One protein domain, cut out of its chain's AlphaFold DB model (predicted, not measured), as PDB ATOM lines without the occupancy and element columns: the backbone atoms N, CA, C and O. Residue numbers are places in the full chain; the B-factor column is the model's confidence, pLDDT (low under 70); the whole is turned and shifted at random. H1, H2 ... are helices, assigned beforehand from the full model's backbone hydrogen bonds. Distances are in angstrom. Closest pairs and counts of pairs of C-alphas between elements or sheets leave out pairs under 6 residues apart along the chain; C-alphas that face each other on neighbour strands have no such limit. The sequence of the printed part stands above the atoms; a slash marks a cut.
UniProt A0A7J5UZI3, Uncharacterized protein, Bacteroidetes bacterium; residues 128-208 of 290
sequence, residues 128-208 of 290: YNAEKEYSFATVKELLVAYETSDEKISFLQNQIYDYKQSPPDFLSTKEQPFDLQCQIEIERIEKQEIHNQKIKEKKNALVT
ATOM      1  N   TYR A 128     212.866 -45.575  55.464       88.56
ATOM      2  CA  TYR A 128     213.637 -46.231  56.518       88.56
ATOM      3  C   TYR A 128     215.142 -46.137  56.242       88.56
ATOM      4  O   TYR A 128     215.568 -45.925  55.105       88.56
ATOM      5  N   ASN A 129     215.934 -46.308  57.293       87.06
ATOM      6  CA  ASN A 129     217.363 -46.604  57.238       87.06
ATOM      7  C   ASN A 129     217.655 -47.839  58.114       87.06
ATOM      8  O   ASN A 129     216.729 -48.482  58.614       87.06
ATOM      9  N   ALA A 130     218.929 -48.198  58.277       81.06
ATOM     10  CA  ALA A 130     219.323 -49.363  59.074       81.06
ATOM     11  C   ALA A 130     218.897 -49.289  60.557       81.06
ATOM     12  O   ALA A 130     218.751 -50.326  61.201       81.06
ATOM     13  N   GLU A 131     218.694 -48.084  61.099       82.12
ATOM     14  CA  GLU A 131     218.451 -47.856  62.528       82.12
ATOM     15  C   GLU A 131     216.992 -47.494  62.842       82.12
ATOM     16  O   GLU A 131     216.524 -47.723  63.960       82.12
ATOM     17  N   LYS A 132     216.259 -46.921  61.879       87.12
ATOM     18  CA  LYS A 132     214.951 -46.310  62.109       87.12
ATOM     19  C   LYS A 132     214.020 -46.437  60.908       87.12
ATOM     20  O   LYS A 132     214.383 -46.206  59.756       87.12
ATOM     21  N   GLU A 133     212.763 -46.742  61.216       90.31
ATOM     22  CA  GLU A 133     211.648 -46.724  60.274       90.31
ATOM     23  C   GLU A 133     210.784 -45.480  60.496       90.31
ATOM     24  O   GLU A 133     210.410 -45.159  61.625       90.31
ATOM     25  N   TYR A 134     210.398 -44.822  59.406       92.19
ATOM     26  CA  TYR A 134     209.534 -43.648  59.420       92.19
ATOM     27  C   TYR A 134     208.162 -43.996  58.856       92.19
ATOM     28  O   TYR A 134     208.020 -44.348  57.683       92.19
ATOM     29  N   SER A 135     207.129 -43.876  59.692       92.00
ATOM     30  CA  SER A 135     205.733 -44.101  59.311       92.00
ATOM     31  C   SER A 135     204.829 -43.054  59.943       92.00
ATOM     32  O   SER A 135     204.579 -43.071  61.149       92.00
ATOM     33  N   PHE A 136     204.278 -42.169  59.118       94.00
ATOM     34  CA  PHE A 136     203.313 -41.174  59.567       94.00
ATOM     35  C   PHE A 136     202.021 -41.830  60.066       94.00
ATOM     36  O   PHE A 136     201.416 -41.345  61.014       94.00
ATOM     37  N   ALA A 137     201.631 -42.978  59.499       90.69
ATOM     38  CA  ALA A 137     200.497 -43.752  60.006       90.69
ATOM     39  C   ALA A 137     200.693 -44.148  61.481       90.69
ATOM     40  O   ALA A 137     199.783 -43.968  62.284       90.69
ATOM     41  N   THR A 138     201.903 -44.585  61.844       90.62
ATOM     42  CA  THR A 138     202.242 -44.932  63.235       90.62
ATOM     43  C   THR A 138     202.245 -43.688  64.131       90.62
ATOM     44  O   THR A 138     201.652 -43.690  65.205       90.62
ATOM     45  N   VAL A 139     202.851 -42.587  63.673       92.81
ATOM     46  CA  VAL A 139     202.842 -41.298  64.394       92.81
ATOM     47  C   VAL A 139     201.415 -40.809  64.646       92.81
ATOM     48  O   VAL A 139     201.111 -40.313  65.727       92.81
ATOM     49  N   LYS A 140     200.517 -40.983  63.674       92.19
ATOM     50  CA  LYS A 140     199.116 -40.572  63.778       92.19
ATOM     51  C   LYS A 140     198.327 -41.377  64.809       92.19
ATOM     52  O   LYS A 140     197.444 -40.822  65.454       92.19
ATOM     53  N   GLU A 141     198.646 -42.653  64.988       90.38
ATOM     54  CA  GLU A 141     198.074 -43.466  66.066       90.38
ATOM     55  C   GLU A 141     198.569 -42.989  67.437       90.38
ATOM     56  O   GLU A 141     197.770 -42.828  68.357       90.38
ATOM     57  N   LEU A 142     199.860 -42.661  67.554       91.88
ATOM     58  CA  LEU A 142     200.435 -42.107  68.787       91.88
ATOM     59  C   LEU A 142     199.864 -40.728  69.137       91.88
ATOM     60  O   LEU A 142     199.689 -40.416  70.314       91.88
ATOM     61  N   LEU A 143     199.498 -39.924  68.133       92.50
ATOM     62  CA  LEU A 143     198.875 -38.615  68.339       92.50
ATOM     63  C   LEU A 143     197.565 -38.668  69.138       92.50
ATOM     64  O   LEU A 143     197.181 -37.662  69.734       92.50
ATOM     65  N   VAL A 144     196.881 -39.818  69.161       91.00
ATOM     66  CA  VAL A 144     195.640 -40.014  69.929       91.00
ATOM     67  C   VAL A 144     195.883 -39.900  71.437       91.00
ATOM     68  O   VAL A 144     194.977 -39.495  72.158       91.00
ATOM     69  N   ALA A 145     197.093 -40.212  71.909       91.81
ATOM     70  CA  ALA A 145     197.433 -40.175  73.330       91.81
ATOM     71  C   ALA A 145     197.613 -38.753  73.893       91.81
ATOM     72  O   ALA A 145     197.606 -38.583  75.109       91.81
ATOM     73  N   TYR A 146     197.781 -37.742  73.037       92.56
ATOM     74  CA  TYR A 146     197.963 -36.355  73.462       92.56
ATOM     75  C   TYR A 146     196.618 -35.629  73.534       92.56
ATOM     76  O   TYR A 146     195.780 -35.746  72.630       92.56
ATOM     77  N   GLU A 147     196.409 -34.846  74.587       89.19
ATOM     78  CA  GLU A 147     195.131 -34.169  74.817       89.19
ATOM     79  C   GLU A 147     195.106 -32.800  74.141       89.19
ATOM     80  O   GLU A 147     194.141 -32.459  73.448       89.19
ATOM     81  N   THR A 148     196.187 -32.036  74.286       92.06
ATOM     82  CA  THR A 148     196.240 -30.647  73.825       92.06
ATOM     83  C   THR A 148     196.820 -30.518  72.419       92.06
ATOM     84  O   THR A 148     197.610 -31.341  71.949       92.06
ATOM     85  N   SER A 149     196.419 -29.453  71.724       92.81
ATOM     86  CA  SER A 149     196.961 -29.115  70.404       92.81
ATOM     87  C   SER A 149     198.458 -28.793  70.472       92.81
ATOM     88  O   SER A 149     199.206 -29.233  69.601       92.81
ATOM     89  N   ASP A 150     198.912 -28.127  71.538       93.25
ATOM     90  CA  ASP A 150     200.324 -27.774  71.733       93.25
ATOM     91  C   ASP A 150     201.214 -29.011  71.921       93.25
ATOM     92  O   ASP A 150     202.293 -29.100  71.330       93.25
ATOM     93  N   GLU A 151     200.754 -30.010  72.682       94.81
ATOM     94  CA  GLU A 151     201.469 -31.284  72.849       94.81
ATOM     95  C   GLU A 151     201.597 -32.037  71.522       94.81
ATOM     96  O   GLU A 151     202.672 -32.539  71.191       94.81
ATOM     97  N   LYS A 152     200.516 -32.078  70.732       96.19
ATOM     98  CA  LYS A 152     200.507 -32.725  69.411       96.19
ATOM     99  C   LYS A 152     201.474 -32.051  68.448       96.19
ATOM    100  O   LYS A 152     202.235 -32.739  67.770       96.19
ATOM    101  N   ILE A 153     201.457 -30.719  68.400       96.25
ATOM    102  CA  ILE A 153     202.369 -29.935  67.561       96.25
ATOM    103  C   ILE A 153     203.818 -30.167  68.001       96.25
ATOM    104  O   ILE A 153     204.657 -30.482  67.159       96.25
ATOM    105  N   SER A 154     204.102 -30.107  69.305       96.19
ATOM    106  CA  SER A 154     205.444 -30.348  69.854       96.19
ATOM    107  C   SER A 154     205.954 -31.752  69.512       96.19
ATOM    108  O   SER A 154     207.097 -31.925  69.087       96.19
ATOM    109  N   PHE A 155     205.096 -32.770  69.634       97.44
ATOM    110  CA  PHE A 155     205.433 -34.140  69.259       97.44
ATOM    111  C   PHE A 155     205.764 -34.263  67.765       97.44
ATOM    112  O   PHE A 155     206.799 -34.827  67.414       97.44
ATOM    113  N   LEU A 156     204.934 -33.697  66.885       97.38
ATOM    114  CA  LEU A 156     205.171 -33.716  65.437       97.38
ATOM    115  C   LEU A 156     206.450 -32.970  65.043       97.38
ATOM    116  O   LEU A 156     207.192 -33.447  64.186       97.38
ATOM    117  N   GLN A 157     206.743 -31.837  65.683       97.00
ATOM    118  CA  GLN A 157     207.992 -31.105  65.474       97.00
ATOM    119  C   GLN A 157     209.203 -31.962  65.853       97.00
ATOM    120  O   GLN A 157     210.144 -32.058  65.068       97.00
ATOM    121  N   ASN A 158     209.149 -32.660  66.991       96.12
ATOM    122  CA  ASN A 158     210.204 -33.590  67.396       96.12
ATOM    123  C   ASN A 158     210.386 -34.728  66.382       96.12
ATOM    124  O   ASN A 158     211.516 -35.025  66.010       96.12
ATOM    125  N   GLN A 159     209.299 -35.302  65.852       95.44
ATOM    126  CA  GLN A 159     209.388 -36.317  64.792       95.44
ATOM    127  C   GLN A 159     210.063 -35.775  63.518       95.44
ATOM    128  O   GLN A 159     210.865 -36.473  62.897       95.44
ATOM    129  N   ILE A 160     209.787 -34.523  63.135       95.75
ATOM    130  CA  ILE A 160     210.453 -33.865  62.000       95.75
ATOM    131  C   ILE A 160     211.947 -33.656  62.285       95.75
ATOM    132  O   ILE A 160     212.770 -33.870  61.394       95.75
ATOM    133  N   TYR A 161     212.313 -33.226  63.496       95.50
ATOM    134  CA  TYR A 161     213.717 -33.044  63.872       95.50
ATOM    135  C   TYR A 161     214.479 -34.365  63.851       95.50
ATOM    136  O   TYR A 161     215.535 -34.439  63.224       95.50
ATOM    137  N   ASP A 162     213.909 -35.410  64.442       92.31
ATOM    138  CA  ASP A 162     214.442 -36.769  64.409       92.31
ATOM    139  C   ASP A 162     214.690 -37.251  62.974       92.31
ATOM    140  O   ASP A 162     215.765 -37.760  62.660       92.31
ATOM    141  N   TYR A 163     213.707 -37.059  62.090       92.88
ATOM    142  CA  TYR A 163     213.805 -37.429  60.679       92.88
ATOM    143  C   TYR A 163     214.934 -36.688  59.955       92.88
ATOM    144  O   TYR A 163     215.641 -37.271  59.139       92.88
ATOM    145  N   LYS A 164     215.134 -35.402  60.264       91.62
ATOM    146  CA  LYS A 164     216.221 -34.601  59.681       91.62
ATOM    147  C   LYS A 164     217.596 -34.977  60.231       91.62
ATOM    148  O   LYS A 164     218.579 -34.850  59.508       91.62
ATOM    149  N   GLN A 165     217.673 -35.404  61.491       91.69
ATOM    150  CA  GLN A 165     218.922 -35.848  62.117       91.69
ATOM    151  C   GLN A 165     219.345 -37.243  61.644       91.69
ATOM    152  O   GLN A 165     220.537 -37.509  61.534       91.69
ATOM    153  N   SER A 166     218.383 -38.115  61.336       90.75
ATOM    154  CA  SER A 166     218.628 -39.468  60.832       90.75
ATOM    155  C   SER A 166     217.844 -39.695  59.531       90.75
ATOM    156  O   SER A 166     216.829 -40.391  59.528       90.75
ATOM    157  N   PRO A 167     218.257 -39.081  58.409       88.38
ATOM    158  CA  PRO A 167     217.522 -39.201  57.157       88.38
ATOM    159  C   PRO A 167     217.425 -40.669  56.698       88.38
ATOM    160  O   PRO A 167     218.320 -41.472  56.976       88.38
ATOM    161  N   PRO A 168     216.332 -41.051  56.017       89.19
ATOM    162  CA  PRO A 168     216.164 -42.406  55.510       89.19
ATOM    163  C   PRO A 168     217.084 -42.672  54.311       89.19
ATOM    164  O   PRO A 168     217.253 -41.809  53.450       89.19
ATOM    165  N   ASP A 169     217.590 -43.901  54.212       86.81
ATOM    166  CA  ASP A 169     218.326 -44.380  53.034       86.81
ATOM    167  C   ASP A 169     217.365 -44.693  51.877       86.81
ATOM    168  O   ASP A 169     217.695 -44.532  50.702       86.81
ATOM    169  N   PHE A 170     216.148 -45.130  52.217       85.06
ATOM    170  CA  PHE A 170     215.103 -45.495  51.268       85.06
ATOM    171  C   PHE A 170     213.823 -44.717  51.543       85.06
ATOM    172  O   PHE A 170     213.316 -44.703  52.664       85.06
ATOM    173  N   LEU A 171     213.261 -44.127  50.491       85.94
ATOM    174  CA  LEU A 171     211.969 -43.447  50.517       85.94
ATOM    175  C   LEU A 171     210.917 -44.273  49.781       85.94
ATOM    176  O   LEU A 171     211.183 -44.877  48.742       85.94
ATOM    177  N   SER A 172     209.699 -44.278  50.315       83.44
ATOM    178  CA  SER A 172     208.557 -44.893  49.648       83.44
ATOM    179  C   SER A 172     208.148 -44.082  48.425       83.44
ATOM    180  O   SER A 172     208.003 -42.866  48.489       83.44
ATOM    181  N   THR A 173     207.898 -44.761  47.306       77.19
ATOM    182  CA  THR A 173     207.365 -44.134  46.086       77.19
ATOM    183  C   THR A 173     205.850 -43.942  46.127       77.19
ATOM    184  O   THR A 173     205.295 -43.238  45.286       77.19
ATOM    185  N   LYS A 174     205.166 -44.586  47.082       81.38
ATOM    186  CA  LYS A 174     203.701 -44.570  47.211       81.38
ATOM    187  C   LYS A 174     203.196 -43.544  48.223       81.38
ATOM    188  O   LYS A 174     202.019 -43.200  48.194       81.38
ATOM    189  N   GLU A 175     204.060 -43.093  49.125       83.31
ATOM    190  CA  GLU A 175     203.709 -42.214  50.238       83.31
ATOM    191  C   GLU A 175     204.448 -40.878  50.106       83.31
ATOM    192  O   GLU A 175     205.562 -40.818  49.592       83.31
ATOM    193  N   GLN A 176     203.841 -39.789  50.585       87.88
ATOM    194  CA  GLN A 176     204.546 -38.504  50.666       87.88
ATOM    195  C   GLN A 176     205.703 -38.567  51.682       87.88
ATOM    196  O   GLN A 176     205.612 -39.350  52.635       87.88
ATOM    197  N   PRO A 177     206.739 -37.716  51.547       90.50
ATOM    198  CA  PRO A 177     207.812 -37.606  52.533       90.50
ATOM    199  C   PRO A 177     207.282 -37.427  53.960       90.50
ATOM    200  O   PRO A 177     206.296 -36.723  54.191       90.50
ATOM    201  N   PHE A 178     207.921 -38.102  54.914       93.56
ATOM    202  CA  PHE A 178     207.455 -38.184  56.300       93.56
ATOM    203  C   PHE A 178     207.351 -36.812  56.977       93.56
ATOM    204  O   PHE A 178     206.345 -36.497  57.614       93.56
ATOM    205  N   ASP A 179     208.382 -35.986  56.815       93.56
ATOM    206  CA  ASP A 179     208.454 -34.635  57.362       93.56
ATOM    207  C   ASP A 179     207.372 -33.723  56.787       93.56
ATOM    208  O   ASP A 179     206.764 -32.951  57.529       93.56
ATOM    209  N   LEU A 180     207.087 -33.851  55.489       94.06
ATOM    210  CA  LEU A 180     206.020 -33.102  54.837       94.06
ATOM    211  C   LEU A 180     204.643 -33.500  55.380       94.06
ATOM    212  O   LEU A 180     203.830 -32.625  55.673       94.06
ATOM    213  N   GLN A 181     204.383 -34.797  55.580       94.69
ATOM    214  CA  GLN A 181     203.123 -35.246  56.188       94.69
ATOM    215  C   GLN A 181     202.959 -34.710  57.619       94.69
ATOM    216  O   GLN A 181     201.873 -34.259  57.984       94.69
ATOM    217  N   CYS A 182     204.039 -34.684  58.405       96.06
ATOM    218  CA  CYS A 182     204.020 -34.087  59.741       96.06
ATOM    219  C   CYS A 182     203.734 -32.575  59.695       96.06
ATOM    220  O   CYS A 182     202.934 -32.091  60.490       96.06
ATOM    221  N   GLN A 183     204.330 -31.834  58.754       96.69
ATOM    222  CA  GLN A 183     204.083 -30.392  58.585       96.69
ATOM    223  C   GLN A 183     202.632 -30.092  58.201       96.69
ATOM    224  O   GLN A 183     202.002 -29.225  58.803       96.69
ATOM    225  N   ILE A 184     202.075 -30.847  57.250       96.12
ATOM    226  CA  ILE A 184     200.670 -30.711  56.841       96.12
ATOM    227  C   ILE A 184     199.735 -30.933  58.037       96.12
ATOM    228  O   ILE A 184     198.740 -30.222  58.198       96.12
ATOM    229  N   GLU A 185     200.048 -31.904  58.895       96.38
ATOM    230  CA  GLU A 185     199.248 -32.187  60.083       96.38
ATOM    231  C   GLU A 185     199.362 -31.083  61.145       96.38
ATOM    232  O   GLU A 185     198.345 -30.715  61.732       96.38
ATOM    233  N   ILE A 186     200.552 -30.500  61.341       96.81
ATOM    234  CA  ILE A 186     200.736 -29.315  62.198       96.81
ATOM    235  C   ILE A 186     199.839 -28.173  61.709       96.81
ATOM    236  O   ILE A 186     199.019 -27.668  62.476       96.81
ATOM    237  N   GLU A 187     199.900 -27.831  60.417       96.75
ATOM    238  CA  GLU A 187     199.059 -26.769  59.852       96.75
ATOM    239  C   GLU A 187     197.562 -27.047  60.043       96.75
ATOM    240  O   GLU A 187     196.763 -26.130  60.262       96.75
ATOM    241  N   ARG A 188     197.150 -28.314  59.921       96.06
ATOM    242  CA  ARG A 188     195.759 -28.730  60.124       96.06
ATOM    243  C   ARG A 188     195.314 -28.461  61.562       96.06
ATOM    244  O   ARG A 188     194.206 -27.957  61.755       96.06
ATOM    245  N   ILE A 189     196.148 -28.799  62.545       95.50
ATOM    246  CA  ILE A 189     195.866 -28.599  63.973       95.50
ATOM    247  C   ILE A 189     195.784 -27.100  64.292       95.50
ATOM    248  O   ILE A 189     194.794 -26.656  64.875       95.50
ATOM    249  N   GLU A 190     196.743 -26.297  63.830       94.75
ATOM    250  CA  GLU A 190     196.751 -24.840  64.041       94.75
ATOM    251  C   GLU A 190     195.504 -24.163  63.452       94.75
ATOM    252  O   GLU A 190     194.839 -23.354  64.108       94.75
ATOM    253  N   LYS A 191     195.115 -24.540  62.225       93.75
ATOM    254  CA  LYS A 191     193.895 -24.026  61.579       93.75
ATOM    255  C   LYS A 191     192.635 -24.382  62.375       93.75
ATOM    256  O   LYS A 191     191.713 -23.565  62.452       93.75
ATOM    257  N   GLN A 192     192.579 -25.578  62.967       92.56
ATOM    258  CA  GLN A 192     191.458 -25.996  63.812       92.56
ATOM    259  C   GLN A 192     191.385 -25.199  65.117       92.56
ATOM    260  O   GLN A 192     190.290 -24.774  65.490       92.56
ATOM    261  N   GLU A 193     192.515 -24.927  65.769       92.19
ATOM    262  CA  GLU A 193     192.561 -24.085  66.972       92.19
ATOM    263  C   GLU A 193     192.044 -22.671  66.700       92.19
ATOM    264  O   GLU A 193     191.144 -22.192  67.394       92.19
ATOM    265  N   ILE A 194     192.512 -22.032  65.623       91.75
ATOM    266  CA  ILE A 194     192.042 -20.696  65.225       91.75
ATOM    267  C   ILE A 194     190.526 -20.700  64.976       91.75
ATOM    268  O   ILE A 194     189.814 -19.769  65.361       91.75
ATOM    269  N   HIS A 195     189.999 -21.744  64.329       88.88
ATOM    270  CA  HIS A 195     188.561 -21.866  64.095       88.88
ATOM    271  C   HIS A 195     187.775 -22.035  65.405       88.88
ATOM    272  O   HIS A 195     186.755 -21.370  65.609       88.88
ATOM    273  N   ASN A 196     188.271 -22.871  66.319       89.44
ATOM    274  CA  ASN A 196     187.660 -23.107  67.624       89.44
ATOM    275  C   ASN A 196     187.658 -21.844  68.496       89.44
ATOM    276  O   ASN A 196     186.652 -21.557  69.149       89.44
ATOM    277  N   GLN A 197     188.738 -21.060  68.469       88.75
ATOM    278  CA  GLN A 197     188.814 -19.761  69.141       88.75
ATOM    279  C   GLN A 197     187.757 -18.794  68.595       88.75
ATOM    280  O   GLN A 197     186.958 -18.269  69.369       88.75
ATOM    281  N   LYS A 198     187.632 -18.669  67.266       88.50
ATOM    282  CA  LYS A 198     186.589 -17.837  66.636       88.50
ATOM    283  C   LYS A 198     185.168 -18.271  67.009       88.50
ATOM    284  O   LYS A 198     184.280 -17.433  67.159       88.50
ATOM    285  N   ILE A 199     184.916 -19.575  67.160       85.50
ATOM    286  CA  ILE A 199     183.617 -20.079  67.636       85.50
ATOM    287  C   ILE A 199     183.381 -19.680  69.095       85.50
ATOM    288  O   ILE A 199     182.277 -19.241  69.425       85.50
ATOM    289  N   LYS A 200     184.387 -19.827  69.968       83.44
ATOM    290  CA  LYS A 200     184.293 -19.416  71.379       83.44
ATOM    291  C   LYS A 200     184.015 -17.917  71.494       83.44
ATOM    292  O   LYS A 200     183.100 -17.536  72.213       83.44
ATOM    293  N   GLU A 201     184.714 -17.088  70.724       79.69
ATOM    294  CA  GLU A 201     184.487 -15.639  70.661       79.69
ATOM    295  C   GLU A 201     183.063 -15.297  70.209       79.69
ATOM    296  O   GLU A 201     182.384 -14.507  70.862       79.69
ATOM    297  N   LYS A 202     182.556 -15.944  69.149       76.38
ATOM    298  CA  LYS A 202     181.172 -15.747  68.684       76.38
ATOM    299  C   LYS A 202     180.130 -16.185  69.711       76.38
ATOM    300  O   LYS A 202     179.116 -15.511  69.868       76.38
ATOM    301  N   LYS A 203     180.355 -17.304  70.407       70.50
ATOM    302  CA  LYS A 203     179.458 -17.772  71.475       70.50
ATOM    303  C   LYS A 203     179.469 -16.818  72.665       70.50
ATOM    304  O   LYS A 203     178.401 -16.466  73.150       70.50
ATOM    305  N   ASN A 204     180.645 -16.348  73.077       64.25
ATOM    306  CA  ASN A 204     180.769 -15.351  74.137       64.25
ATOM    307  C   ASN A 204     180.053 -14.049  73.752       64.25
ATOM    308  O   ASN A 204     179.287 -13.529  74.556       64.25
ATOM    309  N   ALA A 205     180.198 -13.597  72.501       60.81
ATOM    310  CA  ALA A 205     179.499 -12.423  71.979       60.81
ATOM    311  C   ALA A 205     177.967 -12.591  71.912       60.81
ATOM    312  O   ALA A 205     177.250 -11.606  72.048       60.81
ATOM    313  N   LEU A 206     177.449 -13.812  71.713       58.88
ATOM    314  CA  LEU A 206     176.005 -14.089  71.757       58.88
ATOM    315  C   LEU A 206     175.444 -14.107  73.188       58.88
ATOM    316  O   LEU A 206     174.292 -13.734  73.391       58.88
ATOM    317  N   VAL A 207     176.234 -14.566  74.165       56.72
ATOM    318  CA  VAL A 207     175.835 -14.628  75.583       56.72
ATOM    319  C   VAL A 207     175.850 -13.234  76.218       56.72
ATOM    320  O   VAL A 207     174.973 -12.909  77.015       56.72
ATOM    321  N   THR A 208     176.783 -12.370  75.819       57.00
ATOM    322  CA  THR A 208     176.735 -10.934  76.109       57.00
ATOM    323  C   THR A 208     175.855 -10.240  75.070       57.00
ATOM    324  O   THR A 208     176.366  -9.629  74.130       57.00
TER     325      THR A 208
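This is residues 128 to 208 of the 290 residues of an uncharacterized protein of Bacteroidetes bacterium (UniProt A0A7J5UZI3). A long helical hairpin: H2 folds back along the first part of the long helix H3, and the short helix H1 sits at the side of this pair. The far end of H3, residues 194 to 207, sticks out with residue 208 as an arm that makes much of the length. The printed part has 81 residues with three named helices, in the order H1, H2, H3, and no named strand; its class is all helix. It is loose, with a radius of gyration of the C-alphas of 16.5 A, and spans 60 by 22 by 19 A.

H3, residues 178 to 207, touches H2, residues 149 to 165, at a shallow tilt of 15 degrees, opposite ways; their closest C-alphas, those of Ile 160 and Asp 179, are 5.1 A apart. H1, residues 136 to 145, only just touches residues 152 to 156 of H2, with 3 pairs of C-alphas within 8 A, the closest being Leu 143 and Lys 152 at 6.2 A. These two run opposite ways at a shallow tilt of 34 degrees, only just short of steep. H1 also only just touches residues 178 to 182 of H3, with 3 such pairs; the closest C-alphas, of Phe 136 and Phe 178, are 6.1 A apart. These two run the same way at a tilt of 37 degrees, only just steep. H1 and H2 are a helical hairpin, as are H2 and H3, and the three are an up and down bundle, each helix running against the one before it. Every O i to N i+4 pair is within hydrogen-bond range in H2 and H3, and 4 of 6 in H1.

H3 runs 43.9 A from C-alpha 178 at (207.455, -38.184, 56.300) to C-alpha 207 at (175.835, -14.628, 75.583). H2 measures 24.4 A and H1 15.0 A, from C-alpha 136 at (203.313, -41.174, 59.567).

The C-alphas farthest apart, of Ala 130 and Thr 208, are 59.8 A apart. Without residues 194 to 208, which stand free, the body spans 36 by 21 by 19 A. The link from H1 to H2 is tight, and that from H2 to H3, residues 166 to 177, is long. The printed part has no cut; its mean pLDDT is 88.8, and residues 204 to 208 are under 70.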